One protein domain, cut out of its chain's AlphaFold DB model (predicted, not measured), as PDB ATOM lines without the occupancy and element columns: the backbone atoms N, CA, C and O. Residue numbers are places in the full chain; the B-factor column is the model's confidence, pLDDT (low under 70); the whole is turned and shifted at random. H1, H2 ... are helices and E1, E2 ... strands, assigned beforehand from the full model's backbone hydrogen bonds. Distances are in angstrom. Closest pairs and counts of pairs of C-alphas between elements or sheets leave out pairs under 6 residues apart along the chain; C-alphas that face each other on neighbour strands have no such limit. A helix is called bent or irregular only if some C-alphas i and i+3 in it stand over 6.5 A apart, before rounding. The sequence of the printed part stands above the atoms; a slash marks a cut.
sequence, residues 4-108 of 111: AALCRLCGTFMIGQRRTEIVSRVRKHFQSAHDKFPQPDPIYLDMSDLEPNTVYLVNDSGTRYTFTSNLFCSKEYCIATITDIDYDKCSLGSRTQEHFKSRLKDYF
ATOM      1  N   ALA A   4     151.970 117.549 175.240       94.88
ATOM      2  CA  ALA A   4     150.801 118.409 175.316       94.88
ATOM      3  C   ALA A   4     149.585 117.686 174.736       94.88
ATOM      4  O   ALA A   4     149.719 116.822 173.873       94.88
ATOM      5  N   ALA A   5     148.391 118.072 175.172       94.06
ATOM      6  CA  ALA A   5     147.139 117.700 174.535       94.06
ATOM      7  C   ALA A   5     146.265 118.929 174.302       94.06
ATOM      8  O   ALA A   5     146.249 119.840 175.128       94.06
ATOM      9  N   LEU A   6     145.518 118.914 173.203       94.00
ATOM     10  CA  LEU A   6     144.502 119.894 172.845       94.00
ATOM     11  C   LEU A   6     143.150 119.189 172.771       94.00
ATOM     12  O   LEU A   6     142.966 118.279 171.964       94.00
ATOM     13  N   CYS A   7     142.191 119.619 173.585       93.06
ATOM     14  CA  CYS A   7     140.790 119.266 173.391       93.06
ATOM     15  C   CYS A   7     140.224 120.102 172.237       93.06
ATOM     16  O   CYS A   7     140.127 121.322 172.348       93.06
ATOM     17  N   ARG A   8     139.821 119.463 171.136       89.94
ATOM     18  CA  ARG A   8     139.252 120.158 169.969       89.94
ATOM     19  C   ARG A   8     137.806 120.598 170.186       89.94
ATOM     20  O   ARG A   8     137.322 121.440 169.442       89.94
ATOM     21  N   LEU A   9     137.132 120.063 171.207       90.88
ATOM     22  CA  LEU A   9     135.751 120.432 171.530       90.88
ATOM     23  C   LEU A   9     135.655 121.804 172.207       90.88
ATOM     24  O   LEU A   9     134.696 122.531 171.975       90.88
ATOM     25  N   CYS A  10     136.635 122.159 173.044       93.00
ATOM     26  CA  CYS A  10     136.612 123.411 173.810       93.00
ATOM     27  C   CYS A  10     137.916 124.220 173.768       93.00
ATOM     28  O   CYS A  10     138.024 125.238 174.443       93.00
ATOM     29  N   GLY A  11     138.922 123.778 173.010       92.69
ATOM     30  CA  GLY A  11     140.206 124.473 172.886       92.69
ATOM     31  C   GLY A  11     141.100 124.397 174.128       92.69
ATOM     32  O   GLY A  11     142.069 125.147 174.217       92.69
ATOM     33  N   THR A  12     140.789 123.519 175.089       95.31
ATOM     34  CA  THR A  12     141.570 123.382 176.326       95.31
ATOM     35  C   THR A  12     142.877 122.641 176.069       95.31
ATOM     36  O   THR A  12     142.883 121.510 175.581       95.31
ATOM     37  N   PHE A  13     143.979 123.260 176.473       95.44
ATOM     38  CA  PHE A  13     145.312 122.687 176.493       95.44
ATOM     39  C   PHE A  13     145.625 122.026 177.838       95.44
ATOM     40  O   PHE A  13     145.249 122.503 178.914       95.44
ATOM     41  N   MET A  14     146.374 120.931 177.767       95.44
ATOM     42  CA  MET A  14     146.883 120.164 178.899       95.44
ATOM     43  C   MET A  14     148.337 119.773 178.625       95.44
ATOM     44  O   MET A  14     148.712 119.581 177.475       95.44
ATOM     45  N   ILE A  15     149.143 119.600 179.672       95.44
ATOM     46  CA  ILE A  15     150.531 119.119 179.568       95.44
ATOM     47  C   ILE A  15     150.788 117.966 180.539       95.44
ATOM     48  O   ILE A  15     150.107 117.859 181.562       95.44
ATOM     49  N   GLY A  16     151.759 117.107 180.233       94.31
ATOM     50  CA  GLY A  16     152.185 115.997 181.088       94.31
ATOM     51  C   GLY A  16     153.603 115.532 180.758       94.31
ATOM     52  O   GLY A  16     154.001 115.528 179.596       94.31
ATOM     53  N   GLN A  17     154.366 115.122 181.774       94.06
ATOM     54  CA  GLN A  17     155.757 114.683 181.596       94.06
ATOM     55  C   GLN A  17     155.827 113.305 180.931       94.06
ATOM     56  O   GLN A  17     156.787 112.971 180.238       94.06
ATOM     57  N   ARG A  18     154.807 112.474 181.170       91.44
ATOM     58  CA  ARG A  18     154.717 111.097 180.671       91.44
ATOM     59  C   ARG A  18     153.454 110.904 179.843       91.44
ATOM     60  O   ARG A  18     152.414 111.493 180.129       91.44
ATOM     61  N   ARG A  19     153.506 109.977 178.880       86.56
ATOM     62  CA  ARG A  19     152.348 109.614 178.044       86.56
ATOM     63  C   ARG A  19     151.142 109.177 178.884       86.56
ATOM     64  O   ARG A  19     150.020 109.597 178.637       86.56
ATOM     65  N   THR A  20     151.371 108.361 179.910       87.31
ATOM     66  CA  THR A  20     150.308 107.894 180.817       87.31
ATOM     67  C   THR A  20     149.654 109.037 181.591       87.31
ATOM     68  O   THR A  20     148.446 109.018 181.822       87.31
ATOM     69  N   GLU A  21     150.433 110.057 181.949       91.69
ATOM     70  CA  GLU A  21     149.942 111.241 182.646       91.69
ATOM     71  C   GLU A  21     149.035 112.078 181.742       91.69
ATOM     72  O   GLU A  21     147.914 112.397 182.139       91.69
ATOM     73  N   ILE A  22     149.479 112.396 180.518       92.62
ATOM     74  CA  ILE A  22     148.671 113.210 179.601       92.62
ATOM     75  C   ILE A  22     147.378 112.486 179.206       92.62
ATOM     76  O   ILE A  22     146.317 113.102 179.198       92.62
ATOM     77  N   VAL A  23     147.424 111.163 179.005       88.81
ATOM     78  CA  VAL A  23     146.225 110.345 178.749       88.81
ATOM     79  C   VAL A  23     145.256 110.402 179.934       88.81
ATOM     80  O   VAL A  23     144.055 110.584 179.741       88.81
ATOM     81  N   SER A  24     145.758 110.293 181.169       90.50
ATOM     82  CA  SER A  24     144.923 110.430 182.370       90.50
ATOM     83  C   SER A  24     144.284 111.820 182.467       90.50
ATOM     84  O   SER A  24     143.098 111.925 182.779       90.50
ATOM     85  N   ARG A  25     145.035 112.886 182.159       93.75
ATOM     86  CA  ARG A  25     144.531 114.269 182.162       93.75
ATOM     87  C   ARG A  25     143.440 114.490 181.117       93.75
ATOM     88  O   ARG A  25     142.405 115.046 181.466       93.75
ATOM     89  N   VAL A  26     143.624 113.992 179.891       92.12
ATOM     90  CA  VAL A  26     142.601 114.058 178.831       92.12
ATOM     91  C   VAL A  26     141.312 113.379 179.288       92.12
ATOM     92  O   VAL A  26     140.247 113.981 179.200       92.12
ATOM     93  N   ARG A  27     141.394 112.167 179.854       90.88
ATOM     94  CA  ARG A  27     140.206 111.464 180.369       90.88
ATOM     95  C   ARG A  27     139.492 112.252 181.462       90.88
ATOM     96  O   ARG A  27     138.284 112.431 181.375       90.88
ATOM     97  N   LYS A  28     140.235 112.753 182.455       93.50
ATOM     98  CA  LYS A  28     139.670 113.572 183.540       93.50
ATOM     99  C   LYS A  28     138.992 114.833 183.005       93.50
ATOM    100  O   LYS A  28     137.920 115.178 183.481       93.50
ATOM    101  N   HIS A  29     139.597 115.495 182.017       95.00
ATOM    102  CA  HIS A  29     139.023 116.679 181.383       95.00
ATOM    103  C   HIS A  29     137.732 116.363 180.625       95.00
ATOM    104  O   HIS A  29     136.745 117.063 180.797       95.00
ATOM    105  N   PHE A  30     137.709 115.304 179.817       92.88
ATOM    106  CA  PHE A  30     136.506 114.910 179.082       92.88
ATOM    107  C   PHE A  30     135.354 114.544 180.023       92.88
ATOM    108  O   PHE A  30     134.226 114.986 179.807       92.88
ATOM    109  N   GLN A  31     135.655 113.829 181.109       92.44
ATOM    110  CA  GLN A  31     134.670 113.527 182.145       92.44
ATOM    111  C   GLN A  31     134.130 114.799 182.805       92.44
ATOM    112  O   GLN A  31     132.925 114.925 182.976       92.44
ATOM    113  N   SER A  32     134.994 115.754 183.164       95.25
ATOM    114  CA  SER A  32     134.562 116.943 183.907       95.25
ATOM    115  C   SER A  32     133.939 118.043 183.044       95.25
ATOM    116  O   SER A  32     133.061 118.754 183.519       95.25
ATOM    117  N   ALA A  33     134.399 118.218 181.804       94.44
ATOM    118  CA  ALA A  33     134.006 119.327 180.933       94.44
ATOM    119  C   ALA A  33     132.977 118.932 179.866       94.44
ATOM    120  O   ALA A  33     132.314 119.805 179.304       94.44
ATOM    121  N   HIS A  34     132.871 117.642 179.540       92.75
ATOM    122  CA  HIS A  34     132.050 117.152 178.428       92.75
ATOM    123  C   HIS A  34     131.108 116.009 178.817       92.75
ATOM    124  O   HIS A  34     130.408 115.511 177.939       92.75
ATOM    125  N   ASP A  35     131.105 115.599 180.093       90.94
ATOM    126  CA  ASP A  35     130.287 114.505 180.641       90.94
ATOM    127  C   ASP A  35     130.358 113.216 179.802       90.94
ATOM    128  O   ASP A  35     129.378 112.514 179.560       90.94
ATOM    129  N   LYS A  36     131.551 112.931 179.269       87.00
ATOM    130  CA  LYS A  36     131.783 111.775 178.403       87.00
ATOM    131  C   LYS A  36     133.215 111.281 178.496       87.00
ATOM    132  O   LYS A  36     134.102 111.966 179.001       87.00
ATOM    133  N   PHE A  37     133.461 110.094 177.960       83.06
ATOM    134  CA  PHE A  37     134.817 109.621 177.703       83.06
ATOM    135  C   PHE A  37     135.296 110.104 176.328       83.06
ATOM    136  O   PHE A  37     134.474 110.235 175.419       83.06
ATOM    137  N   PRO A  38     136.602 110.383 176.163       78.81
ATOM    138  CA  PRO A  38     137.151 110.689 174.850       78.81
ATOM    139  C   PRO A  38     136.975 109.472 173.943       78.81
ATOM    140  O   PRO A  38     137.315 108.359 174.341       78.81
ATOM    141  N   GLN A  39     136.448 109.686 172.741       71.50
ATOM    142  CA  GLN A  39     136.271 108.639 171.743       71.50
ATOM    143  C   GLN A  39     137.282 108.813 170.591       71.50
ATOM    144  O   GLN A  39     137.532 109.940 170.146       71.50
ATOM    145  N   PRO A  40     137.869 107.716 170.079       58.53
ATOM    146  CA  PRO A  40     137.654 106.340 170.527       58.53
ATOM    147  C   PRO A  40     138.343 106.023 171.869       58.53
ATOM    148  O   PRO A  40     139.364 106.624 172.222       58.53
ATOM    149  N   ASP A  41     137.772 105.056 172.596       51.56
ATOM    150  CA  ASP A  41     138.412 104.351 173.714       51.56
ATOM    151  C   ASP A  41     139.829 103.864 173.333       51.56
ATOM    152  O   ASP A  41     140.111 103.685 172.148       51.56
ATOM    153  N   PRO A  42     140.750 103.674 174.303       47.25
ATOM    154  CA  PRO A  42     142.189 103.506 174.080       47.25
ATOM    155  C   PRO A  42     142.537 102.190 173.373       47.25
ATOM    156  O   PRO A  42     143.099 101.274 173.968       47.25
ATOM    157  N   ILE A  43     142.262 102.104 172.082       48.69
ATOM    158  CA  ILE A  43     142.989 101.217 171.196       48.69
ATOM    159  C   ILE A  43     144.278 101.968 170.897       48.69
ATOM    160  O   ILE A  43     144.262 103.125 170.471       48.69
ATOM    161  N   TYR A  44     145.393 101.344 171.267       45.97
ATOM    162  CA  TYR A  44     146.739 101.790 170.936       45.97
ATOM    163  C   TYR A  44     146.733 102.273 169.484       45.97
ATOM    164  O   TYR A  44     146.517 101.464 168.587       45.97
ATOM    165  N   LEU A  45     146.910 103.580 169.263       45.69
ATOM    166  CA  LEU A  45     147.184 104.080 167.922       45.69
ATOM    167  C   LEU A  45     148.446 103.355 167.467       45.69
ATOM    168  O   LEU A  45     149.492 103.459 168.123       45.69
ATOM    169  N   ASP A  46     148.266 102.539 166.434       38.00
ATOM    170  CA  ASP A  46     149.327 101.835 165.749       38.00
ATOM    171  C   ASP A  46     150.401 102.870 165.400       38.00
ATOM    172  O   ASP A  46     150.101 103.988 164.974       38.00
ATOM    173  N   MET A  47     151.665 102.555 165.691       44.59
ATOM    174  CA  MET A  47     152.759 103.527 165.544       44.59
ATOM    175  C   MET A  47     153.009 103.917 164.075       44.59
ATOM    176  O   MET A  47     153.859 104.760 163.804       44.59
ATOM    177  N   SER A  48     152.272 103.299 163.151       45.34
ATOM    178  CA  SER A  48     152.271 103.480 161.704       45.34
ATOM    179  C   SER A  48     151.468 104.696 161.211       45.34
ATOM    180  O   SER A  48     151.795 105.192 160.139       45.34
ATOM    181  N   ASP A  49     150.503 105.222 161.983       49.56
ATOM    182  CA  ASP A  49     149.641 106.358 161.569       49.56
ATOM    183  C   ASP A  49     150.101 107.725 162.117       49.56
ATOM    184  O   ASP A  49     149.456 108.757 161.916       49.56
ATOM    185  N   LEU A  50     151.207 107.748 162.863       56.94
ATOM    186  CA  LEU A  50     151.729 108.960 163.490       56.94
ATOM    187  C   LEU A  50     152.513 109.761 162.466       56.94
ATOM    188  O   LEU A  50     153.738 109.686 162.436       56.94
ATOM    189  N   GLU A  51     151.819 110.527 161.629       61.62
ATOM    190  CA  GLU A  51     152.505 111.499 160.788       61.62
ATOM    191  C   GLU A  51     153.199 112.530 161.695       61.62
ATOM    192  O   GLU A  51     152.538 113.255 162.454       61.62
ATOM    193  N   PRO A  52     154.541 112.585 161.689       66.25
ATOM    194  CA  PRO A  52     155.250 113.576 162.471       66.25
ATOM    195  C   PRO A  52     154.956 114.978 161.922       66.25
ATOM    196  O   PRO A  52     155.105 115.235 160.728       66.25
ATOM    197  N   ASN A  53     154.598 115.912 162.801       77.94
ATOM    198  CA  ASN A  53     154.429 117.316 162.447       77.94
ATOM    199  C   ASN A  53     155.760 118.069 162.592       77.94
ATOM    200  O   ASN A  53     156.457 117.936 163.601       77.94
ATOM    201  N   THR A  54     156.104 118.891 161.603       81.75
ATOM    202  CA  THR A  54     157.299 119.739 161.654       81.75
ATOM    203  C   THR A  54     156.953 121.073 162.308       81.75
ATOM    204  O   THR A  54     156.202 121.868 161.749       81.75
ATOM    205  N   VAL A  55     157.525 121.332 163.483       82.31
ATOM    206  CA  VAL A  55     157.325 122.570 164.244       82.31
ATOM    207  C   VAL A  55     158.569 123.440 164.123       82.31
ATOM    208  O   VAL A  55     159.688 122.992 164.386       82.31
ATOM    209  N   TYR A  56     158.380 124.701 163.739       81.19
ATOM    210  CA  TYR A  56     159.450 125.694 163.717       81.19
ATOM    211  C   TYR A  56     159.447 126.461 165.028       81.19
ATOM    212  O   TYR A  56     158.521 127.214 165.319       81.19
ATOM    213  N   LEU A  57     160.501 126.275 165.809       78.75
ATOM    214  CA  LEU A  57     160.643 126.891 167.113       78.75
ATOM    215  C   LEU A  57     161.704 127.983 167.037       78.75
ATOM    216  O   LEU A  57     162.734 127.836 166.378       78.75
ATOM    217  N   VAL A  58     161.432 129.100 167.701       75.94
ATOM    218  CA  VAL A  58     162.372 130.214 167.824       75.94
ATOM    219  C   VAL A  58     162.787 130.284 169.281       75.94
ATOM    220  O   VAL A  58     161.935 130.452 170.154       75.94
ATOM    221  N   ASN A  59     164.078 130.114 169.558       73.19
ATOM    222  CA  ASN A  59     164.580 130.277 170.920       73.19
ATOM    223  C   ASN A  59     164.651 131.765 171.311       73.19
ATOM    224  O   ASN A  59     164.480 132.658 170.479       73.19
ATOM    225  N   ASP A  60     164.947 132.034 172.582       73.88
ATOM    226  CA  ASP A  60     165.013 133.402 173.118       73.88
ATOM    227  C   ASP A  60     166.142 134.245 172.464       73.88
ATOM    228  O   ASP A  60     166.097 135.471 172.492       73.88
ATOM    229  N   SER A  61     167.109 133.599 171.799       82.19
ATOM    230  CA  SER A  61     168.185 134.231 171.016       82.19
ATOM    231  C   SER A  61     167.812 134.502 169.548       82.19
ATOM    232  O   SER A  61     168.658 134.940 168.770       82.19
ATOM    233  N   GLY A  62     166.578 134.201 169.128       75.81
ATOM    234  CA  GLY A  62     166.113 134.371 167.747       75.81
ATOM    235  C   GLY A  62     166.563 133.275 166.773       75.81
ATOM    236  O   GLY A  62     166.269 133.348 165.579       75.81
ATOM    237  N   THR A  63     167.259 132.239 167.249       79.50
ATOM    238  CA  THR A  63     167.656 131.092 166.427       79.50
ATOM    239  C   THR A  63     166.443 130.217 166.139       79.50
ATOM    240  O   THR A  63     165.741 129.784 167.057       79.50
ATOM    241  N   ARG A  64     166.219 129.928 164.854       81.75
ATOM    242  CA  ARG A  64     165.193 128.984 164.404       81.75
ATOM    243  C   ARG A  64     165.740 127.568 164.443       81.75
ATOM    244  O   ARG A  64     166.786 127.303 163.856       81.75
ATOM    245  N   TYR A  65     165.015 126.666 165.082       82.50
ATOM    246  CA  TYR A  65     165.277 125.238 165.020       82.50
ATOM    247  C   TYR A  65     164.008 124.488 164.635       82.50
ATOM    248  O   TYR A  65     162.888 124.906 164.930       82.50
ATOM    249  N   THR A  66     164.209 123.379 163.939       84.19
ATOM    250  CA  THR A  66     163.135 122.495 163.504       84.19
ATOM    251  C   THR A  66     162.995 121.374 164.520       84.19
ATOM    252  O   THR A  66     163.978 120.713 164.854       84.19
ATOM    253  N   PHE A  67     161.781 121.157 165.009       86.38
ATOM    254  CA  PHE A  67     161.454 120.059 165.903       86.38
ATOM    255  C   PHE A  67     160.375 119.185 165.274       86.38
ATOM    256  O   PHE A  67     159.309 119.665 164.895       86.38
ATOM    257  N   THR A  68     160.649 117.890 165.186       85.75
ATOM    258  CA  THR A  68     159.702 116.906 164.669       85.75
ATOM    259  C   THR A  68     158.855 116.377 165.821       85.75
ATOM    260  O   THR A  68     159.326 115.588 166.638       85.75
ATOM    261  N   SER A  69     157.609 116.840 165.908       85.88
ATOM    262  CA  SER A  69     156.652 116.449 166.939       85.88
ATOM    263  C   SER A  69     155.823 115.251 166.488       85.88
ATOM    264  O   SER A  69     155.114 115.330 165.489       85.88
ATOM    265  N   ASN A  70     155.817 114.172 167.269       85.88
ATOM    266  CA  ASN A  70     154.870 113.078 167.067       85.88
ATOM    267  C   ASN A  70     153.469 113.554 167.453       85.88
ATOM    268  O   ASN A  70     153.228 113.887 168.618       85.88
ATOM    269  N   LEU A  71     152.564 113.585 166.478       83.25
ATOM    270  CA  LEU A  71     151.187 114.022 166.645       83.25
ATOM    271  C   LEU A  71     150.240 112.817 166.612       83.25
ATOM    272  O   LEU A  71     150.278 111.991 165.711       83.25
ATOM    273  N   PHE A  72     149.350 112.754 167.594       79.69
ATOM    274  CA  PHE A  72     148.298 111.756 167.735       79.69
ATOM    275  C   PHE A  72     146.975 112.512 167.716       79.69
ATOM    276  O   PHE A  72     146.618 113.119 168.724       79.69
ATOM    277  N   CYS A  73     146.269 112.553 166.593       76.62
ATOM    278  CA  CYS A  73     145.105 113.425 166.442       76.62
ATOM    279  C   CYS A  73     143.834 112.610 166.208       76.62
ATOM    280  O   CYS A  73     143.819 111.665 165.425       76.62
ATOM    281  N   SER A  74     142.758 112.989 166.885       77.94
ATOM    282  CA  SER A  74     141.405 112.499 166.647       77.94
ATOM    283  C   SER A  74     140.478 113.675 166.336       77.94
ATOM    284  O   SER A  74     140.871 114.849 166.365       77.94
ATOM    285  N   LYS A  75     139.208 113.370 166.050       78.31
ATOM    286  CA  LYS A  75     138.173 114.399 165.897       78.31
ATOM    287  C   LYS A  75     137.974 115.208 167.185       78.31
ATOM    288  O   LYS A  75     137.619 116.379 167.115       78.31
ATOM    289  N   GLU A  76     138.197 114.602 168.348       84.88
ATOM    290  CA  GLU A  76     137.854 115.211 169.636       84.88
ATOM    291  C   GLU A  76     139.058 115.801 170.370       84.88
ATOM    292  O   GLU A  76     138.913 116.782 171.100       84.88
ATOM    293  N   TYR A  77     140.249 115.231 170.196       87.19
ATOM    294  CA  TYR A  77     141.457 115.693 170.873       87.19
ATOM    295  C   TYR A  77     142.714 115.324 170.094       87.19
ATOM    296  O   TYR A  77     142.715 114.371 169.320       87.19
ATOM    297  N   CYS A  78     143.804 116.051 170.330       88.69
ATOM    298  CA  CYS A  78     145.118 115.700 169.799       88.69
ATOM    299  C   CYS A  78     146.162 115.704 170.919       88.69
ATOM    300  O   CYS A  78     146.032 116.455 171.883       88.69
ATOM    301  N   ILE A  79     147.177 114.850 170.817       91.00
ATOM    302  CA  ILE A  79     148.335 114.781 171.712       91.00
ATOM    303  C   ILE A  79     149.581 114.995 170.860       91.00
ATOM    304  O   ILE A  79     149.704 114.400 169.797       91.00
ATOM    305  N   ALA A  80     150.501 115.825 171.326       91.25
ATOM    306  CA  ALA A  80     151.760 116.109 170.656       91.25
ATOM    307  C   ALA A  80     152.920 115.921 171.637       91.25
ATOM    308  O   ALA A  80     152.796 116.251 172.821       91.25
ATOM    309  N   THR A  81     154.052 115.404 171.168       92.56
ATOM    310  CA  THR A  81     155.312 115.525 171.915       92.56
ATOM    311  C   THR A  81     155.806 116.965 171.840       92.56
ATOM    312  O   THR A  81     155.850 117.529 170.752       92.56
ATOM    313  N   ILE A  82     156.217 117.551 172.958       93.31
ATOM    314  CA  ILE A  82     156.725 118.930 173.004       93.31
ATOM    315  C   ILE A  82     158.175 118.961 173.486       93.31
ATOM    316  O   ILE A  82     158.706 117.943 173.940       93.31
ATOM    317  N   THR A  83     158.834 120.117 173.378       92.38
ATOM    318  CA  THR A  83     160.188 120.271 173.923       92.38
ATOM    319  C   THR A  83     160.164 120.335 175.451       92.38
ATOM    320  O   THR A  83     159.174 120.769 176.045       92.38
ATOM    321  N   ASP A  84     161.265 119.940 176.098       91.56
ATOM    322  CA  ASP A  84     161.428 120.112 177.551       91.56
ATOM    323  C   ASP A  84     161.336 121.595 177.951       91.56
ATOM    324  O   ASP A  84     160.711 121.927 178.951       91.56
ATOM    325  N   ILE A  85     161.840 122.504 177.107       89.88
ATOM    326  CA  ILE A  85     161.769 123.957 177.325       89.88
ATOM    327  C   ILE A  85     160.316 124.443 177.372       89.88
ATOM    328  O   ILE A  85     159.943 125.188 178.280       89.88
ATOM    329  N   ASP A  86     159.484 124.048 176.404       91.06
ATOM    330  CA  ASP A  86     158.077 124.460 176.381       91.06
ATOM    331  C   ASP A  86     157.270 123.785 177.488       91.06
ATOM    332  O   ASP A  86     156.375 124.411 178.059       91.06
ATOM    333  N   TYR A  87     157.622 122.548 177.854       93.56
ATOM    334  CA  TYR A  87     157.062 121.902 179.034       93.56
ATOM    335  C   TYR A  87     157.390 122.680 180.311       93.56
ATOM    336  O   TYR A  87     156.473 122.994 181.068       93.56
ATOM    337  N   ASP A  88     158.652 123.040 180.541       92.06
ATOM    338  CA  ASP A  88     159.089 123.788 181.722       92.06
ATOM    339  C   ASP A  88     158.420 125.166 181.788       92.06
ATOM    340  O   ASP A  88     157.865 125.550 182.819       92.06
ATOM    341  N   LYS A  89     158.360 125.882 180.657       89.50
ATOM    342  CA  LYS A  89     157.650 127.168 180.548       89.50
ATOM    343  C   LYS A  89     156.142 127.035 180.812       89.50
ATOM    344  O   LYS A  89     155.521 128.003 181.251       89.50
ATOM    345  N   CYS A  90     155.533 125.879 180.544       90.81
ATOM    346  CA  CYS A  90     154.120 125.616 180.842       90.81
ATOM    347  C   CYS A  90     153.893 125.058 182.258       90.81
ATOM    348  O   CYS A  90     152.808 125.227 182.819       90.81
ATOM    349  N   SER A  91     154.873 124.369 182.845       89.31
ATOM    350  CA  SER A  91     154.756 123.739 184.164       89.31
ATOM    351  C   SER A  91     155.028 124.726 185.308       89.31
ATOM    352  O   SER A  91     154.435 124.597 186.388       89.31
ATOM    353  N   LEU A  92     155.849 125.750 185.050       82.88
ATOM    354  CA  LEU A  92     156.211 126.825 185.971       82.88
ATOM    355  C   LEU A  92     155.291 128.055 185.785       82.88
ATOM    356  O   LEU A  92     155.185 128.602 184.694       82.88
ATOM    357  N   GLY A  93     154.650 128.537 186.860       65.50
ATOM    358  CA  GLY A  93     153.905 129.813 186.863       65.50
ATOM    359  C   GLY A  93     152.410 129.747 186.496       65.50
ATOM    360  O   GLY A  93     151.764 128.709 186.637       65.50
ATOM    361  N   SER A  94     151.841 130.899 186.114       60.00
ATOM    362  CA  SER A  94     150.402 131.153 185.913       60.00
ATOM    363  C   SER A  94     149.799 130.322 184.768       60.00
ATOM    364  O   SER A  94     150.059 130.561 183.592       60.00
ATOM    365  N   ARG A  95     148.947 129.352 185.115       70.06
ATOM    366  CA  ARG A  95     148.451 128.265 184.241       70.06
ATOM    367  C   ARG A  95     147.193 128.622 183.440       70.06
ATOM    368  O   ARG A  95     146.263 127.824 183.349       70.06
ATOM    369  N   THR A  96     147.124 129.840 182.919       89.62
ATOM    370  CA  THR A  96     145.983 130.271 182.094       89.62
ATOM    371  C   THR A  96     145.996 129.555 180.741       89.62
ATOM    372  O   THR A  96     147.070 129.254 180.213       89.62
ATOM    373  N   GLN A  97     144.826 129.314 180.153       93.12
ATOM    374  CA  GLN A  97     144.724 128.679 178.834       93.12
ATOM    375  C   GLN A  97     145.334 129.552 177.726       93.12
ATOM    376  O   GLN A  97     145.863 129.031 176.750       93.12
ATOM    377  N   GLU A  98     145.355 130.871 177.910       91.62
ATOM    378  CA  GLU A  98     146.006 131.845 177.034       91.62
ATOM    379  C   GLU A  98     147.524 131.635 176.987       91.62
ATOM    380  O   GLU A  98     148.118 131.619 175.906       91.62
ATOM    381  N   HIS A  99     148.146 131.404 178.150       91.19
ATOM    382  CA  HIS A  99     149.572 131.075 178.244       91.19
ATOM    383  C   HIS A  99     149.880 129.782 177.491       91.19
ATOM    384  O   HIS A  99     150.755 129.768 176.625       91.19
ATOM    385  N   PHE A 100     149.107 128.723 177.739       93.12
ATOM    386  CA  PHE A 100     149.266 127.457 177.021       93.12
ATOM    387  C   PHE A 100     149.078 127.624 175.516       93.12
ATOM    388  O   PHE A 100     149.921 127.175 174.744       93.12
ATOM    389  N   LYS A 101     148.041 128.341 175.082       92.12
ATOM    390  CA  LYS A 101     147.792 128.613 173.664       92.12
ATOM    391  C   LYS A 101     148.961 129.345 173.008       92.12
ATOM    392  O   LYS A 101     149.324 129.010 171.885       92.12
ATOM    393  N   SER A 102     149.569 130.316 173.692       90.38
ATOM    394  CA  SER A 102     150.704 131.076 173.149       90.38
ATOM    395  C   SER A 102     151.938 130.210 172.859       90.38
ATOM    396  O   SER A 102     152.703 130.539 171.956       90.38
ATOM    397  N   ARG A 103     152.109 129.107 173.598       90.31
ATOM    398  CA  ARG A 103     153.272 128.211 173.518       90.31
ATOM    399  C   ARG A 103     153.016 126.953 172.702       90.31
ATOM    400  O   ARG A 103     153.903 126.476 172.010       90.31
ATOM    401  N   LEU A 104     151.814 126.399 172.811       92.12
ATOM    402  CA  LEU A 104     151.526 125.044 172.355       92.12
ATOM    403  C   LEU A 104     150.809 124.997 171.006       92.12
ATOM    404  O   LEU A 104     150.777 123.935 170.395       92.12
ATOM    405  N   LYS A 105     150.234 126.110 170.524       90.69
ATOM    406  CA  LYS A 105     149.418 126.125 169.296       90.69
ATOM    407  C   LYS A 105     150.138 125.533 168.078       90.69
ATOM    408  O   LYS A 105     149.502 124.831 167.306       90.69
ATOM    409  N   ASP A 106     151.443 125.766 167.943       89.69
ATOM    410  CA  ASP A 106     152.209 125.395 166.745       89.69
ATOM    411  C   ASP A 106     152.544 123.891 166.707       89.69
ATOM    412  O   ASP A 106     152.930 123.359 165.669       89.69
ATOM    413  N   TYR A 107     152.347 123.181 167.824       90.31
ATOM    414  CA  TYR A 107     152.480 121.724 167.890       90.31
ATOM    415  C   TYR A 107     151.278 120.981 167.306       90.31
ATOM    416  O   TYR A 107     151.389 119.792 166.996       90.31
ATOM    417  N   PHE A 108     150.138 121.656 167.169       88.12
ATOM    418  CA  PHE A 108     148.887 121.058 166.727       88.12
ATOM    419  C   PHE A 108     148.478 121.600 165.355       88.12
ATOM    420  O   PHE A 108     148.765 122.752 165.029       88.12
TER     421      PHE A 108
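What this domain is: This is residues 4 to 108 of the 111 residues of an uncharacterized protein of Candidatus Bathyarchaeota archaeon (UniProt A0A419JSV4). A strongly twisted, curled sheet of five antiparallel strands wraps round helix H3 on one face, where H2 folds back beside H3; H1 covers part of the other face. The E3 and E4 hairpin reaches away from H1, and a long unnamed loop, residues 35 to 51, swings from the end of H1 to E3. The 105 printed residues hold three named helices and five named strands, in the chain order E1 E2 H1 E3 E4 E5 H2 H3, with the sheet order E2 E1 E5 E4 E3. The class is mixed, and the whole is compact, with a radius of gyration of the C-alphas of 13.9 A and spans of 43 by 35 by 21 A.

How they stand to each other: Start at E1, residues 4 to 7, and E2, residues 13 to 16, an antiparallel hairpin in which N 5 and O 14 are 2.8 A apart, within hydrogen-bond range. H1, residues 19 to 34, is on the sheet at a height of 8.1 A, over E2 and only just over E1, with 3 of its C-alphas; it runs along the strands, at 19 degrees to E2 on the local plane. Its closest C-alphas to E2 are those of Gly 16 and Ile 22, 4.7 A apart. E3, residues 52 to 58, E4, residues 64 to 73, and E5, residues 77 to 81, form a meander, each strand the antiparallel neighbour of the one before. Look at N 55 and O 67, 2.8 A, for E3 and E4, and N 72 and O 79, 2.8 A, for E4 and E5. E4 bends by 53 degrees at residue 70; its pairing is staggered, with E3 over residues 64 to 70 and with E5 over 71 to 73. E5 is also the antiparallel neighbour of E1, with N 6 and O 78 at 2.8 A. H2, residues 84 to 91, and H3, residues 97 to 107, are a helical hairpin: they touch, closest at the C-alphas of Cys 90 and Phe 100, 6.4 A, at a shallow tilt of 22 degrees, opposite ways. Both are on the face opposite H1, in three layers, helices on both faces of a sheet. The sheet curls round H3; the C-alphas of Val 55 and Tyr 107, 6.1 A apart, are the closest of E3 and H3. H1 is apart from H2 and H3. In H1 and H2 every O i to N i+4 pair is within hydrogen-bond range, in H3 5 of 7.

Where its parts are: Find C-alpha 4 at (150.801, 118.409, 175.316), where E1 begins; E1 is 10.2 A long and E2 10.6 A. H1 runs 21.7 A to C-alpha 34 at (132.050, 117.152, 178.428). E3 measures 18.9 A, E4 25.5 A, E5 13.9 A and H2 10.1 A. H3, 15.1 A, ends at C-alpha 107, (152.480, 121.724, 167.890); it is irregular, with C-alphas 103 and 106 at 7.4 A.

The domain as a whole: The two C-alphas farthest apart are those of Asp 35 and Ser 61, 43.8 A. The printed part has no cut. The link from H1 to E3 is long, 17 residues; the other links are tight. The mean pLDDT of the printed part is 82.9, and residues 40 to 52 and 93 to 94 are under 70.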